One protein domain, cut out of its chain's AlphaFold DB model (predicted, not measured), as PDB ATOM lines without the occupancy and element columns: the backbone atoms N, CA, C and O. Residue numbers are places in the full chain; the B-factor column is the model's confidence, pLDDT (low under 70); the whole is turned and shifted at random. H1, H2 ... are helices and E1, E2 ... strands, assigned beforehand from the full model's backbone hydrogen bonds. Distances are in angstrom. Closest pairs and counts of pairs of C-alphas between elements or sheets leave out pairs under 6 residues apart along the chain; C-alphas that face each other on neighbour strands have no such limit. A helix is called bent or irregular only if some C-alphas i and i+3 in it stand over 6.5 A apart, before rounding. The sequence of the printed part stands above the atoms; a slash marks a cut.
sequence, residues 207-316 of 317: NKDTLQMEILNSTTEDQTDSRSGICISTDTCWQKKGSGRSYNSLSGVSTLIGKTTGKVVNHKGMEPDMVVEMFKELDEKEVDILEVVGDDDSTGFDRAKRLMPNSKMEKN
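Overview. This is residues 207 to 316 of the 317 residues of an uncharacterized protein of Mytilus coruscus (UniProt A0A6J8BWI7). A twisted sheet of five strands is covered on one face by two short helices side by side, H2 and H3, while the long helix H1 packs with residues 207 to 219 on the end of the sheet where E3 and E1 begin and E2 ends. At the other end the long loop between E1 and E2 reaches outward, and its residues 242 to 247 stick out; this loop and the far end of H1 make the length. The printed part has 110 residues, with three named helices and five named strands in the order H1 E1 E2 E3 H2 E4 H3 E5, class mixed. The mixed sheet runs E3 E2 E1 E4 E5. The whole is compact, with a radius of gyration of the C-alphas of 14.9 A and spans of 55 by 27 by 25 A.

Arrangement. E1, residues 230 to 237, E2, residues 253 to 258, and E3, residues 264 to 269, form a meander, each strand the antiparallel neighbour of the one before; E1 and E2 are a hairpin, as are E2 and E3. N 235 and O 255 are 3.0 A apart, and N 256 and O 266 2.8 A. E4, residues 289 to 295, is parallel to E1, with N 234 and O 293 at 2.8 A. E5, residues 312 to 316, is parallel to E4, with N 314 and O 292 at 2.9 A. E3 and E5 are the edge strands. The sheet is twisted, its C-alphas up to 4.5 A off the best plane. H2, residues 274 to 283, and H3, residues 300 to 307, are on the same face, making two layers, helices over a sheet, at heights of 7.6 A and 10.5 A over the sheet. They touch, the C-alphas of Val 276 and Ala 304 being closest at 5.3 A, at a shallow tilt of 21 degrees, the same way. E3, H2, E4 is a split strand-helix-strand unit, two strands running the same way with E2 and E1 between them, and E4, H3, E5 is a strand-helix-strand unit of parallel neighbours; both crossovers are right-handed. H1, residues 207 to 224, is on the sheet at a height of 8.6 A; the closest C-alphas of H1 and E3, Asn 207 and Val 265, are 4.7 A apart. H1 is apart from H2 and H3. Every O i to N i+4 pair is within hydrogen-bond range in H2, 12 of 14 in H1 and 3 of 4 in H3.

Along the chain. H1 begins at C-alpha 207 (-24.946, -19.186, 35.926) and is 27.5 A long; it is irregular, C-alphas 221 and 224 being 7.7 A apart. E1 is 22.9 A long, E4 17.2 A and E2 16.9 A. E5 ends at C-alpha 316 (-31.331, -34.622, 53.498).

Size, cuts and confidence. The C-alphas farthest apart, Thr 224 and Gly 244, are 55.6 A apart. The printed part has no cut; the link E1 to E2 is long and the others are tight. Mean pLDDT of the printed part is 79.9, under 70 at residues 220 to 228, 241 to 250, 297 to 298 and 315 to 316.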
ATOM      1  N   ASN A 207     -25.580 -18.181  35.079       94.94
ATOM      2  CA  ASN A 207     -24.946 -19.186  35.926       94.94
ATOM      3  C   ASN A 207     -23.431 -19.006  35.998       94.94
ATOM      4  O   ASN A 207     -22.859 -19.182  37.066       94.94
ATOM      5  N   LYS A 208     -22.774 -18.631  34.891       94.25
ATOM      6  CA  LYS A 208     -21.331 -18.336  34.887       94.25
ATOM      7  C   LYS A 208     -21.008 -17.161  35.802       94.25
ATOM      8  O   LYS A 208     -20.108 -17.281  36.629       94.25
ATOM      9  N   ASP A 209     -21.776 -16.080  35.694       95.31
ATOM     10  CA  ASP A 209     -21.603 -14.899  36.544       95.31
ATOM     11  C   ASP A 209     -21.853 -15.255  38.017       95.31
ATOM     12  O   ASP A 209     -21.103 -14.858  38.907       95.31
ATOM     13  N   THR A 210     -22.878 -16.069  38.283       95.25
ATOM     14  CA  THR A 210     -23.203 -16.526  39.640       95.25
ATOM     15  C   THR A 210     -22.135 -17.443  40.224       95.25
ATOM     16  O   THR A 210     -21.763 -17.267  41.379       95.25
ATOM     17  N   LEU A 211     -21.600 -18.373  39.436       94.31
ATOM     18  CA  LEU A 211     -20.513 -19.253  39.855       94.31
ATOM     19  C   LEU A 211     -19.259 -18.452  40.223       94.31
ATOM     20  O   LEU A 211     -18.644 -18.720  41.249       94.31
ATOM     21  N   GLN A 212     -18.903 -17.439  39.428       93.44
ATOM     22  CA  GLN A 212     -17.777 -16.556  39.740       93.44
ATOM     23  C   GLN A 212     -17.998 -15.775  41.039       93.44
ATOM     24  O   GLN A 212     -17.078 -15.668  41.848       93.44
ATOM     25  N   MET A 213     -19.214 -15.262  41.262       91.62
ATOM     26  CA  MET A 213     -19.567 -14.607  42.524       91.62
ATOM     27  C   MET A 213     -19.478 -15.567  43.716       91.62
ATOM     28  O   MET A 213     -18.977 -15.174  44.764       91.62
ATOM     29  N   GLU A 214     -19.932 -16.814  43.565       92.81
ATOM     30  CA  GLU A 214     -19.862 -17.830  44.623       92.81
ATOM     31  C   GLU A 214     -18.406 -18.138  45.009       92.81
ATOM     32  O   GLU A 214     -18.087 -18.128  46.192       92.81
ATOM     33  N   ILE A 215     -17.515 -18.326  44.025       90.75
ATOM     34  CA  ILE A 215     -16.079 -18.589  44.246       90.75
ATOM     35  C   ILE A 215     -15.385 -17.395  44.918       90.75
ATOM     36  O   ILE A 215     -14.551 -17.562  45.811       90.75
ATOM     37  N   LEU A 216     -15.710 -16.174  44.483       89.50
ATOM     38  CA  LEU A 216     -15.135 -14.966  45.070       89.50
ATOM     39  C   LEU A 216     -15.549 -14.821  46.538       89.50
ATOM     40  O   LEU A 216     -14.700 -14.557  47.388       89.50
ATOM     41  N   ASN A 217     -16.837 -15.016  46.828       86.25
ATOM     42  CA  ASN A 217     -17.375 -14.849  48.173       86.25
ATOM     43  C   ASN A 217     -16.879 -15.940  49.132       86.25
ATOM     44  O   ASN A 217     -16.545 -15.621  50.274       86.25
ATOM     45  N   SER A 218     -16.743 -17.192  48.676       80.69
ATOM     46  CA  SER A 218     -16.196 -18.261  49.521       80.69
ATOM     47  C   SER A 218     -14.738 -17.995  49.908       80.69
ATOM     48  O   SER A 218     -14.358 -18.142  51.066       80.69
ATOM     49  N   THR A 219     -13.937 -17.454  48.986       72.69
ATOM     50  CA  THR A 219     -12.538 -17.076  49.261       72.69
ATOM     51  C   THR A 219     -12.419 -15.960  50.311       72.69
ATOM     52  O   THR A 219     -11.418 -15.878  51.026       72.69
ATOM     53  N   THR A 220     -13.417 -15.076  50.415       64.50
ATOM     54  CA  THR A 220     -13.410 -13.975  51.394       64.50
ATOM     55  C   THR A 220     -13.886 -14.376  52.789       64.50
ATOM     56  O   THR A 220     -13.448 -13.763  53.761       64.50
ATOM     57  N   GLU A 221     -14.754 -15.384  52.900       60.06
ATOM     58  CA  GLU A 221     -15.300 -15.853  54.180       60.06
ATOM     59  C   GLU A 221     -14.382 -16.886  54.867       60.06
ATOM     60  O   GLU A 221     -14.268 -16.878  56.093       60.06
ATOM     61  N   ASP A 222     -13.629 -17.688  54.103       55.47
ATOM     62  CA  ASP A 222     -12.806 -18.801  54.608       55.47
ATOM     63  C   ASP A 222     -11.422 -18.409  55.179       55.47
ATOM     64  O   ASP A 222     -10.549 -19.258  55.347       55.47
ATOM     65  N   GLN A 223     -11.172 -17.154  55.582       51.34
ATOM     66  CA  GLN A 223      -9.893 -16.810  56.249       51.34
ATOM     67  C   GLN A 223      -9.679 -17.527  57.603       51.34
ATOM     68  O   GLN A 223      -8.587 -17.458  58.169       51.34
ATOM     69  N   THR A 224     -10.692 -18.225  58.129       51.22
ATOM     70  CA  THR A 224     -10.616 -18.984  59.386       51.22
ATOM     71  C   THR A 224     -10.462 -20.498  59.221       51.22
ATOM     72  O   THR A 224     -10.093 -21.146  60.199       51.22
ATOM     73  N   ASP A 225     -10.699 -21.069  58.033       51.34
ATOM     74  CA  ASP A 225     -10.604 -22.516  57.793       51.34
ATOM     75  C   ASP A 225      -9.763 -22.793  56.536       51.34
ATOM     76  O   ASP A 225      -9.869 -22.121  55.520       51.34
ATOM     77  N   SER A 226      -8.844 -23.754  56.598       55.50
ATOM     78  CA  SER A 226      -7.724 -23.872  55.636       55.50
ATOM     79  C   SER A 226      -8.110 -24.422  54.250       55.50
ATOM     80  O   SER A 226      -7.246 -24.918  53.523       55.50
ATOM     81  N   ARG A 227      -9.397 -24.403  53.894       60.44
ATOM     82  CA  ARG A 227      -9.942 -24.936  52.643       60.44
ATOM     83  C   ARG A 227     -10.760 -23.861  51.943       60.44
ATOM     84  O   ARG A 227     -11.802 -23.480  52.444       60.44
ATOM     85  N   SER A 228     -10.303 -23.438  50.770       69.81
ATOM     86  CA  SER A 228     -11.047 -22.562  49.868       69.81
ATOM     87  C   SER A 228     -11.871 -23.402  48.894       69.81
ATOM     88  O   SER A 228     -11.292 -24.111  48.075       69.81
ATOM     89  N   GLY A 229     -13.195 -23.303  48.932       83.44
ATOM     90  CA  GLY A 229     -14.060 -23.962  47.953       83.44
ATOM     91  C   GLY A 229     -15.520 -23.566  48.131       83.44
ATOM     92  O   GLY A 229     -15.855 -22.787  49.016       83.44
ATOM     93  N   ILE A 230     -16.403 -24.051  47.263       90.25
ATOM     94  CA  ILE A 230     -17.825 -23.696  47.308       90.25
ATOM     95  C   ILE A 230     -18.648 -24.763  48.030       90.25
ATOM     96  O   ILE A 230     -18.381 -25.964  47.938       90.25
ATOM     97  N   CYS A 231     -19.694 -24.315  48.716       90.75
ATOM     98  CA  CYS A 231     -20.729 -25.174  49.279       90.75
ATOM     99  C   CYS A 231     -21.981 -25.051  48.414       90.75
ATOM    100  O   CYS A 231     -22.443 -23.941  48.140       90.75
ATOM    101  N   ILE A 232     -22.547 -26.177  47.991       92.12
ATOM    102  CA  ILE A 232     -23.679 -26.196  47.064       92.12
ATOM    103  C   ILE A 232     -24.801 -27.098  47.559       92.12
ATOM    104  O   ILE A 232     -24.574 -28.124  48.199       92.12
ATOM    105  N   SER A 233     -26.031 -26.738  47.214       92.62
ATOM    106  CA  SER A 233     -27.169 -27.643  47.277       92.62
ATOM    107  C   SER A 233     -27.604 -28.064  45.878       92.62
ATOM    108  O   SER A 233     -27.429 -27.327  44.906       92.62
ATOM    109  N   THR A 234     -28.145 -29.272  45.759       90.62
ATOM    110  CA  THR A 234     -28.684 -29.804  44.507       90.62
ATOM    111  C   THR A 234     -30.146 -30.173  44.679       90.62
ATOM    112  O   THR A 234     -30.521 -30.803  45.665       90.62
ATOM    113  N   ASP A 235     -30.955 -29.823  43.682       89.50
ATOM    114  CA  ASP A 235     -32.348 -30.252  43.578       89.50
ATOM    115  C   ASP A 235     -32.630 -30.783  42.170       89.50
ATOM    116  O   ASP A 235     -32.138 -30.255  41.166       89.50
ATOM    117  N   THR A 236     -33.403 -31.862  42.100       86.19
ATOM    118  CA  THR A 236     -33.662 -32.625  40.877       86.19
ATOM    119  C   THR A 236     -35.137 -32.953  40.752       86.19
ATOM    120  O   THR A 236     -35.749 -33.512  41.658       86.19
ATOM    121  N   CYS A 237     -35.707 -32.701  39.577       85.12
ATOM    122  CA  CYS A 237     -37.096 -33.015  39.277       85.12
ATOM    123  C   CYS A 237     -37.204 -33.894  38.027       85.12
ATOM    124  O   CYS A 237     -36.683 -33.561  36.962       85.12
ATOM    125  N   TRP A 238     -37.948 -34.999  38.119       80.75
ATOM    126  CA  TRP A 238     -38.265 -35.852  36.972       80.75
ATOM    127  C   TRP A 238     -39.632 -35.497  36.396       80.75
ATOM    128  O   TRP A 238     -40.677 -35.763  36.991       80.75
ATOM    129  N   GLN A 239     -39.632 -34.934  35.191       73.19
ATOM    130  CA  GLN A 239     -40.857 -34.581  34.479       73.19
ATOM    131  C   GLN A 239     -41.307 -35.716  33.560       73.19
ATOM    132  O   GLN A 239     -40.486 -36.382  32.935       73.19
ATOM    133  N   LYS A 240     -42.621 -35.925  33.411       70.38
ATOM    134  CA  LYS A 240     -43.155 -36.863  32.412       70.38
ATOM    135  C   LYS A 240     -43.015 -36.274  31.006       70.38
ATOM    136  O   LYS A 240     -43.585 -35.227  30.717       70.38
ATOM    137  N   LYS A 241     -42.338 -36.977  30.095       62.91
ATOM    138  CA  LYS A 241     -42.271 -36.589  28.679       62.91
ATOM    139  C   LYS A 241     -43.644 -36.664  28.011       62.91
ATOM    140  O   LYS A 241     -44.292 -37.712  28.009       62.91
ATOM    141  N   GLY A 242     -44.019 -35.595  27.314       58.38
ATOM    142  CA  GLY A 242     -45.207 -35.516  26.458       58.38
ATOM    143  C   GLY A 242     -45.088 -36.284  25.133       58.38
ATOM    144  O   GLY A 242     -45.439 -35.756  24.089       58.38
ATOM    145  N   SER A 243     -44.597 -37.530  25.136       58.50
ATOM    146  CA  SER A 243     -44.462 -38.351  23.909       58.50
ATOM    147  C   SER A 243     -45.766 -39.048  23.471       58.50
ATOM    148  O   SER A 243     -45.748 -39.964  22.650       58.50
ATOM    149  N   GLY A 244     -46.905 -38.682  24.071       55.75
ATOM    150  CA  GLY A 244     -48.196 -39.359  23.880       55.75
ATOM    151  C   GLY A 244     -48.274 -40.760  24.509       55.75
ATOM    152  O   GLY A 244     -49.298 -41.433  24.407       55.75
ATOM    153  N   ARG A 245     -47.206 -41.212  25.173       54.97
ATOM    154  CA  ARG A 245     -47.131 -42.462  25.934       54.97
ATOM    155  C   ARG A 245     -46.618 -42.136  27.333       54.97
ATOM    156  O   ARG A 245     -45.620 -41.431  27.463       54.97
ATOM    157  N   SER A 246     -47.287 -42.633  28.375       54.16
ATOM    158  CA  SER A 246     -46.916 -42.372  29.774       54.16
ATOM    159  C   SER A 246     -45.727 -43.235  30.217       54.16
ATOM    160  O   SER A 246     -45.843 -44.071  31.113       54.16
ATOM    161  N   TYR A 247     -44.582 -43.087  29.559       56.16
ATOM    162  CA  TYR A 247     -43.353 -43.696  30.053       56.16
ATOM    163  C   TYR A 247     -42.808 -42.871  31.219       56.16
ATOM    164  O   TYR A 247     -42.788 -41.638  31.165       56.16
ATOM    165  N   ASN A 248     -42.341 -43.557  32.264       57.66
ATOM    166  CA  ASN A 248     -41.491 -42.927  33.266       57.66
ATOM    167  C   ASN A 248     -40.270 -42.359  32.539       57.66
ATOM    168  O   ASN A 248     -39.672 -43.025  31.691       57.66
ATOM    169  N   SER A 249     -39.973 -41.092  32.790       57.47
ATOM    170  CA  SER A 249     -38.949 -40.387  32.031       57.47
ATOM    171  C   SER A 249     -37.594 -40.670  32.654       57.47
ATOM    172  O   SER A 249     -37.382 -40.381  33.822       57.47
ATOM    173  N   LEU A 250     -36.676 -41.220  31.859       63.56
ATOM    174  CA  LEU A 250     -35.264 -41.393  32.229       63.56
ATOM    175  C   LEU A 250     -34.480 -40.069  32.205       63.56
ATOM    176  O   LEU A 250     -33.258 -40.075  32.171       63.56
ATOM    177  N   SER A 251     -35.173 -38.936  32.144       70.38
ATOM    178  CA  SER A 251     -34.566 -37.616  32.079       70.38
ATOM    179  C   SER A 251     -35.350 -36.663  32.963       70.38
ATOM    180  O   SER A 251     -36.585 -36.689  32.938       70.38
ATOM    181  N   GLY A 252     -34.638 -35.825  33.697       81.81
ATOM    182  CA  GLY A 252     -35.217 -34.795  34.545       81.81
ATOM    183  C   GLY A 252     -34.638 -33.427  34.228       81.81
ATOM    184  O   GLY A 252     -34.118 -33.194  33.135       81.81
ATOM    185  N   VAL A 253     -34.738 -32.546  35.208       87.69
ATOM    186  CA  VAL A 253     -34.001 -31.290  35.306       87.69
ATOM    187  C   VAL A 253     -33.312 -31.282  36.665       87.69
ATOM    188  O   VAL A 253     -33.900 -31.733  37.646       87.69
ATOM    189  N   SER A 254     -32.073 -30.814  36.713       89.75
ATOM    190  CA  SER A 254     -31.271 -30.677  37.923       89.75
ATOM    191  C   SER A 254     -30.679 -29.283  38.006       89.75
ATOM    192  O   SER A 254     -30.315 -28.699  36.982       89.75
ATOM    193  N   THR A 255     -30.582 -28.764  39.223       93.62
ATOM    194  CA  THR A 255     -30.051 -27.434  39.509       93.62
ATOM    195  C   THR A 255     -29.078 -27.510  40.676       93.62
ATOM    196  O   THR A 255     -29.381 -28.144  41.683       93.62
ATOM    197  N   LEU A 256     -27.938 -26.831  40.548       93.94
ATOM    198  CA  LEU A 256     -27.010 -26.554  41.641       93.94
ATOM    199  C   LEU A 256     -27.208 -25.119  42.118       93.94
ATOM    200  O   LEU A 256     -27.215 -24.188  41.309       93.94
ATOM    201  N   ILE A 257     -27.327 -24.938  43.425       95.31
ATOM    202  CA  ILE A 257     -27.539 -23.649  44.077       95.31
ATOM    203  C   ILE A 257     -26.367 -23.401  45.026       95.31
ATOM    204  O   ILE A 257     -26.042 -24.252  45.850       95.31
ATOM    205  N   GLY A 258     -25.718 -22.245  44.900       94.00
ATOM    206  CA  GLY A 258     -24.644 -21.829  45.799       94.00
ATOM    207  C   GLY A 258     -25.191 -21.477  47.180       94.00
ATOM    208  O   GLY A 258     -26.196 -20.771  47.287       94.00
ATOM    209  N   LYS A 259     -24.550 -21.970  48.242       91.56
ATOM    210  CA  LYS A 259     -24.966 -21.722  49.630       91.56
ATOM    211  C   LYS A 259     -24.754 -20.260  50.029       91.56
ATOM    212  O   LYS A 259     -25.570 -19.717  50.768       91.56
ATOM    213  N   THR A 260     -23.699 -19.632  49.516       90.00
ATOM    214  CA  THR A 260     -23.288 -18.266  49.874       90.00
ATOM    215  C   THR A 260     -24.149 -17.236  49.156       90.00
ATOM    216  O   THR A 260     -24.695 -16.321  49.767       90.00
ATOM    217  N   THR A 261     -24.321 -17.387  47.840       92.06
ATOM    218  CA  THR A 261     -25.128 -16.458  47.034       92.06
ATOM    219  C   THR A 261     -26.623 -16.763  47.069       92.06
ATOM    220  O   THR A 261     -27.423 -15.876  46.761       92.06
ATOM    221  N   GLY A 262     -27.019 -18.000  47.386       93.19
ATOM    222  CA  GLY A 262     -28.407 -18.466  47.299       93.19
ATOM    223  C   GLY A 262     -28.946 -18.525  45.864       93.19
ATOM    224  O   GLY A 262     -30.160 -18.516  45.657       93.19
ATOM    225  N   LYS A 263     -28.063 -18.523  44.859       95.56
ATOM    226  CA  LYS A 263     -28.414 -18.446  43.435       95.56
ATOM    227  C   LYS A 263     -27.980 -19.703  42.685       95.56
ATOM    228  O   LYS A 263     -27.125 -20.458  43.139       95.56
ATOM    229  N   VAL A 264     -28.566 -19.908  41.508       95.69
ATOM    230  CA  VAL A 264     -28.239 -21.040  40.635       95.69
ATOM    231  C   VAL A 264     -26.836 -20.873  40.047       95.69
ATOM    232  O   VAL A 264     -26.571 -19.908  39.334       95.69
ATOM    233  N   VAL A 265     -25.952 -21.830  40.330       95.12
ATOM    234  CA  VAL A 265     -24.566 -21.856  39.826       95.12
ATOM    235  C   VAL A 265     -24.409 -22.776  38.617       95.12
ATOM    236  O   VAL A 265     -23.535 -22.556  37.781       95.12
ATOM    237  N   ASN A 266     -25.261 -23.797  38.488       94.75
ATOM    238  CA  ASN A 266     -25.335 -24.645  37.300       94.75
ATOM    239  C   ASN A 266     -26.733 -25.276  37.161       94.75
ATOM    240  O   ASN A 266     -27.447 -25.439  38.146       94.75
ATOM    241  N   HIS A 267     -27.117 -25.644  35.940       93.38
ATOM    242  CA  HIS A 267     -28.326 -26.420  35.670       93.38
ATOM    243  C   HIS A 267     -28.099 -27.367  34.494       93.38
ATOM    244  O   HIS A 267     -27.372 -27.048  33.552       93.38
ATOM    245  N   LYS A 268     -28.783 -28.508  34.524       90.25
ATOM    246  CA  LYS A 268     -28.842 -29.465  33.417       90.25
ATOM    247  C   LYS A 268     -30.245 -30.006  33.263       90.25
ATOM    248  O   LYS A 268     -30.979 -30.166  34.232       90.25
ATOM    249  N   GLY A 269     -30.621 -30.310  32.031       86.31
ATOM    250  CA  GLY A 269     -31.927 -30.864  31.720       86.31
ATOM    251  C   GLY A 269     -31.835 -31.922  30.641       86.31
ATOM    252  O   GLY A 269     -30.948 -31.900  29.797       86.31
ATOM    253  N   MET A 270     -32.801 -32.833  30.650       74.50
ATOM    254  CA  MET A 270     -33.026 -33.814  29.589       74.50
ATOM    255  C   MET A 270     -31.908 -34.862  29.398       74.50
ATOM    256  O   MET A 270     -31.953 -35.615  28.423       74.50
ATOM    257  N   GLU A 271     -30.996 -34.998  30.364       73.38
ATOM    258  CA  GLU A 271     -29.870 -35.945  30.370       73.38
ATOM    259  C   GLU A 271     -30.014 -37.009  31.485       73.38
ATOM    260  O   GLU A 271     -30.679 -36.758  32.496       73.38
ATOM    261  N   PRO A 272     -29.446 -38.220  31.314       72.00
ATOM    262  CA  PRO A 272     -29.241 -39.149  32.425       72.00
ATOM    263  C   PRO A 272     -28.127 -38.635  33.353       72.00
ATOM    264  O   PRO A 272     -27.206 -37.973  32.893       72.00
ATOM    265  N   ASP A 273     -28.191 -38.961  34.648       79.62
ATOM    266  CA  ASP A 273     -27.140 -38.646  35.635       79.62
ATOM    267  C   ASP A 273     -26.727 -37.149  35.696       79.62
ATOM    268  O   ASP A 273     -25.564 -36.820  35.907       79.62
ATOM    269  N   MET A 274     -27.688 -36.226  35.561       86.31
ATOM    270  CA  MET A 274     -27.459 -34.770  35.444       86.31
ATOM    271  C   MET A 274     -26.519 -34.172  36.503       86.31
ATOM    272  O   MET A 274     -25.690 -33.327  36.184       86.31
ATOM    273  N   VAL A 275     -26.639 -34.600  37.765       85.56
ATOM    274  CA  VAL A 275     -25.796 -34.112  38.876       85.56
ATOM    275  C   VAL A 275     -24.323 -34.458  38.647       85.56
ATOM    276  O   VAL A 275     -23.446 -33.635  38.881       85.56
ATOM    277  N   VAL A 276     -24.056 -35.657  38.129       86.50
ATOM    278  CA  VAL A 276     -22.703 -36.143  37.837       86.50
ATOM    279  C   VAL A 276     -22.068 -35.304  36.729       86.50
ATOM    280  O   VAL A 276     -20.910 -34.918  36.850       86.50
ATOM    281  N   GLU A 277     -22.819 -34.988  35.674       88.69
ATOM    282  CA  GLU A 277     -22.327 -34.142  34.580       88.69
ATOM    283  C   GLU A 277     -22.070 -32.704  35.041       88.69
ATOM    284  O   GLU A 277     -21.019 -32.148  34.739       88.69
ATOM    285  N   MET A 278     -22.959 -32.120  35.852       90.44
ATOM    286  CA  MET A 278     -22.715 -30.789  36.421       90.44
ATOM    287  C   MET A 278     -21.460 -30.748  37.301       90.44
ATOM    288  O   MET A 278     -20.760 -29.741  37.310       90.44
ATOM    289  N   PHE A 279     -21.157 -31.830  38.021       89.44
ATOM    290  CA  PHE A 279     -19.938 -31.946  38.824       89.44
ATOM    291  C   PHE A 279     -18.678 -32.091  37.982       89.44
ATOM    292  O   PHE A 279     -17.684 -31.448  38.302       89.44
ATOM    293  N   LYS A 280     -18.724 -32.840  36.877       89.62
ATOM    294  CA  LYS A 280     -17.618 -32.861  35.909       89.62
ATOM    295  C   LYS A 280     -17.355 -31.477  35.327       89.62
ATOM    296  O   LYS A 280     -16.211 -31.066  35.256       89.62
ATOM    297  N   GLU A 281     -18.400 -30.730  34.973       90.81
ATOM    298  CA  GLU A 281     -18.242 -29.367  34.446       90.81
ATOM    299  C   GLU A 281     -17.643 -28.382  35.462       90.81
ATOM    300  O   GLU A 281     -17.082 -27.361  35.059       90.81
ATOM    301  N   LEU A 282     -17.815 -28.626  36.764       90.19
ATOM    302  CA  LEU A 282     -17.185 -27.830  37.821       90.19
ATOM    303  C   LEU A 282     -15.728 -28.255  38.046       90.19
ATOM    304  O   LEU A 282     -14.869 -27.385  38.165       90.19
ATOM    305  N   ASP A 283     -15.449 -29.559  38.014       87.88
ATOM    306  CA  ASP A 283     -14.093 -30.122  38.084       87.88
ATOM    307  C   ASP A 283     -13.226 -29.660  36.897       87.88
ATOM    308  O   ASP A 283     -12.119 -29.164  37.080       87.88
ATOM    309  N   GLU A 284     -13.776 -29.677  35.677       89.62
ATOM    310  CA  GLU A 284     -13.134 -29.139  34.465       89.62
ATOM    311  C   GLU A 284     -12.837 -27.633  34.547       89.62
ATOM    312  O   GLU A 284     -11.974 -27.130  33.828       89.62
ATOM    313  N   LYS A 285     -13.560 -26.899  35.401       88.38
ATOM    314  CA  LYS A 285     -13.338 -25.470  35.673       88.38
ATOM    315  C   LYS A 285     -12.456 -25.232  36.899       88.38
ATOM    316  O   LYS A 285     -12.338 -24.083  37.317       88.38
ATOM    317  N   GLU A 286     -11.871 -26.290  37.462       87.69
ATOM    318  CA  GLU A 286     -11.005 -26.250  38.644       87.69
ATOM    319  C   GLU A 286     -11.697 -25.626  39.871       87.69
ATOM    320  O   GLU A 286     -11.079 -24.933  40.678       87.69
ATOM    321  N   VAL A 287     -13.007 -25.855  40.013       86.81
ATOM    322  CA  VAL A 287     -13.790 -25.367  41.155       86.81
ATOM    323  C   VAL A 287     -13.782 -26.412  42.265       86.81
ATOM    324  O   VAL A 287     -14.381 -27.477  42.115       86.81
ATOM    325  N   ASP A 288     -13.153 -26.093  43.398       87.50
ATOM    326  CA  ASP A 288     -13.170 -26.969  44.573       87.50
ATOM    327  C   ASP A 288     -14.539 -26.928  45.266       87.50
ATOM    328  O   ASP A 288     -15.091 -25.854  45.522       87.50
ATOM    329  N   ILE A 289     -15.097 -28.103  45.567       87.94
ATOM    330  CA  ILE A 289     -16.408 -28.250  46.208       87.94
ATOM    331  C   ILE A 289     -16.217 -28.863  47.591       87.94
ATOM    332  O   ILE A 289     -15.847 -30.030  47.733       87.94
ATOM    333  N   LEU A 290     -16.529 -28.080  48.623       87.31
ATOM    334  CA  LEU A 290     -16.352 -28.479  50.018       87.31
ATOM    335  C   LEU A 290     -17.515 -29.321  50.519       87.31
ATOM    336  O   LEU A 290     -17.312 -30.347  51.167       87.31
ATOM    337  N   GLU A 291     -18.733 -28.874  50.223       87.81
ATOM    338  CA  GLU A 291     -19.961 -29.467  50.732       87.81
ATOM    339  C   GLU A 291     -21.021 -29.546  49.635       87.81
ATOM    340  O   GLU A 291     -21.268 -28.571  48.922       87.81
ATOM    341  N   VAL A 292     -21.666 -30.706  49.528       88.44
ATOM    342  CA  VAL A 292     -22.834 -30.928  48.675       88.44
ATOM    343  C   VAL A 292     -23.989 -31.404  49.539       88.44
ATOM    344  O   VAL A 292     -23.886 -32.445  50.190       88.44
ATOM    345  N   VAL A 293     -25.101 -30.676  49.493       88.75
ATOM    346  CA  VAL A 293     -26.353 -31.040  50.164       88.75
ATOM    347  C   VAL A 293     -27.406 -31.401  49.121       88.75
ATOM    348  O   VAL A 293     -27.649 -30.635  48.191       88.75
ATOM    349  N   GLY A 294     -28.083 -32.531  49.271       85.94
ATOM    350  CA  GLY A 294     -29.248 -32.829  48.439       85.94
ATOM    351  C   GLY A 294     -29.995 -34.079  48.870       85.94
ATOM    352  O   GLY A 294     -29.666 -34.706  49.882       85.94
ATOM    353  N   ASP A 295     -31.022 -34.409  48.096       80.44
ATOM    354  CA  ASP A 295     -31.872 -35.568  48.350       80.44
ATOM    355  C   ASP A 295     -31.125 -36.879  48.095       80.44
ATOM    356  O   ASP A 295     -30.292 -36.980  47.192       80.44
ATOM    357  N   ASP A 296     -31.443 -37.912  48.881       70.31
ATOM    358  CA  ASP A 296     -30.808 -39.230  48.782       70.31
ATOM    359  C   ASP A 296     -31.277 -40.021  47.544       70.31
ATOM    360  O   ASP A 296     -31.926 -41.066  47.641       70.31
ATOM    361  N   ASP A 297     -30.922 -39.548  46.346       68.88
ATOM    362  CA  ASP A 297     -30.893 -40.402  45.165       68.88
ATOM    363  C   ASP A 297     -29.658 -41.306  45.251       68.88
ATOM    364  O   ASP A 297     -28.552 -40.962  44.817       68.88
ATOM    365  N   SER A 298     -29.889 -42.487  45.828       62.25
ATOM    366  CA  SER A 298     -28.898 -43.542  46.068       62.25
ATOM    367  C   SER A 298     -27.962 -43.840  44.891       62.25
ATOM    368  O   SER A 298     -26.851 -44.308  45.108       62.25
ATOM    369  N   THR A 299     -28.358 -43.569  43.641       70.94
ATOM    370  CA  THR A 299     -27.511 -43.867  42.475       70.94
ATOM    371  C   THR A 299     -26.736 -42.669  41.934       70.94
ATOM    372  O   THR A 299     -25.640 -42.864  41.403       70.94
ATOM    373  N   GLY A 300     -27.271 -41.454  42.066       71.81
ATOM    374  CA  GLY A 300     -26.622 -40.222  41.611       71.81
ATOM    375  C   GLY A 300     -25.522 -39.770  42.569       71.81
ATOM    376  O   GLY A 300     -24.382 -39.556  42.151       71.81
ATOM    377  N   PHE A 301     -25.835 -39.718  43.866       74.31
ATOM    378  CA  PHE A 301     -24.896 -39.283  44.903       74.31
ATOM    379  C   PHE A 301     -23.707 -40.233  45.066       74.31
ATOM    380  O   PHE A 301     -22.568 -39.787  45.183       74.31
ATOM    381  N   ASP A 302     -23.932 -41.544  44.986       77.00
ATOM    382  CA  ASP A 302     -22.848 -42.528  45.076       77.00
ATOM    383  C   ASP A 302     -21.852 -42.406  43.914       77.00
ATOM    384  O   ASP A 302     -20.653 -42.647  44.086       77.00
ATOM    385  N   ARG A 303     -22.321 -42.022  42.718       81.00
ATOM    386  CA  ARG A 303     -21.446 -41.759  41.566       81.00
ATOM    387  C   ARG A 303     -20.737 -40.422  41.695       81.00
ATOM    388  O   ARG A 303     -19.534 -40.367  41.452       81.00
ATOM    389  N   ALA A 304     -21.449 -39.384  42.118       76.38
ATOM    390  CA  ALA A 304     -20.869 -38.079  42.399       76.38
ATOM    391  C   ALA A 304     -19.732 -38.167  43.430       76.38
ATOM    392  O   ALA A 304     -18.656 -37.616  43.218       76.38
ATOM    393  N   LYS A 305     -19.916 -38.947  44.501       78.69
ATOM    394  CA  LYS A 305     -18.905 -39.153  45.546       78.69
ATOM    395  C   LYS A 305     -17.610 -39.780  45.028       78.69
ATOM    396  O   LYS A 305     -16.543 -39.528  45.577       78.69
ATOM    397  N   ARG A 306     -17.683 -40.594  43.969       80.62
ATOM    398  CA  ARG A 306     -16.486 -41.153  43.314       80.62
ATOM    399  C   ARG A 306     -15.720 -40.108  42.510       80.62
ATOM    400  O   ARG A 306     -14.515 -40.265  42.364       80.62
ATOM    401  N   LEU A 307     -16.409 -39.097  41.982       77.25
ATOM    402  CA  LEU A 307     -15.774 -37.992  41.265       77.25
ATOM    403  C   LEU A 307     -15.131 -36.996  42.230       77.25
ATOM    404  O   LEU A 307     -14.058 -36.492  41.938       77.25
ATOM    405  N   MET A 308     -15.745 -36.770  43.394       76.44
ATOM    406  CA  MET A 308     -15.251 -35.812  44.384       76.44
ATOM    407  C   MET A 308     -14.999 -36.469  45.748       76.44
ATOM    408  O   MET A 308     -15.756 -36.238  46.696       76.44
ATOM    409  N   PRO A 309     -13.934 -37.281  45.887       70.38
ATOM    410  CA  PRO A 309     -13.665 -38.028  47.118       70.38
ATOM    411  C   PRO A 309     -13.338 -37.131  48.322       70.38
ATOM    412  O   PRO A 309     -13.496 -37.567  49.460       70.38
ATOM    413  N   ASN A 310     -12.902 -35.892  48.074       72.56
ATOM    414  CA  ASN A 310     -12.521 -34.928  49.107       72.56
ATOM    415  C   ASN A 310     -13.691 -34.055  49.595       72.56
ATOM    416  O   ASN A 310     -13.545 -33.373  50.607       72.56
ATOM    417  N   SER A 311     -14.838 -34.095  48.906       74.31
ATOM    418  CA  SER A 311     -16.025 -33.303  49.244       74.31
ATOM    419  C   SER A 311     -16.864 -33.967  50.342       74.31
ATOM    420  O   SER A 311     -17.033 -35.193  50.387       74.31
ATOM    421  N   LYS A 312     -17.429 -33.158  51.242       76.56
ATOM    422  CA  LYS A 312     -18.403 -33.604  52.240       76.56
ATOM    423  C   LYS A 312     -19.780 -33.684  51.576       76.56
ATOM    424  O   LYS A 312     -20.314 -32.679  51.128       76.56
ATOM    425  N   MET A 313     -20.373 -34.873  51.515       73.38
ATOM    426  CA  MET A 313     -21.731 -35.046  50.981       73.38
ATOM    427  C   MET A 313     -22.717 -35.299  52.117       73.38
ATOM    428  O   MET A 313     -22.610 -36.317  52.808       73.38
ATOM    429  N   GLU A 314     -23.669 -34.388  52.291       71.12
ATOM    430  CA  GLU A 314     -24.752 -34.499  53.264       71.12
ATOM    431  C   GLU A 314     -26.066 -34.856  52.569       71.12
ATOM    432  O   GLU A 314     -26.454 -34.269  51.558       71.12
ATOM    433  N   LYS A 315     -26.753 -35.853  53.128       68.12
ATOM    434  CA  LYS A 315     -28.047 -36.327  52.643       68.12
ATOM    435  C   LYS A 315     -29.148 -35.688  53.477       68.12
ATOM    436  O   LYS A 315     -29.149 -35.863  54.699       68.12
ATOM    437  N   ASN A 316     -30.095 -35.016  52.832       64.50
ATOM    438  CA  ASN A 316     -31.331 -34.622  53.498       64.50
ATOM    439  C   ASN A 316     -32.191 -35.874  53.734       64.50
ATOM    440  O   ASN A 316     -32.363 -36.696  52.834       64.50
TER     441      ASN A 316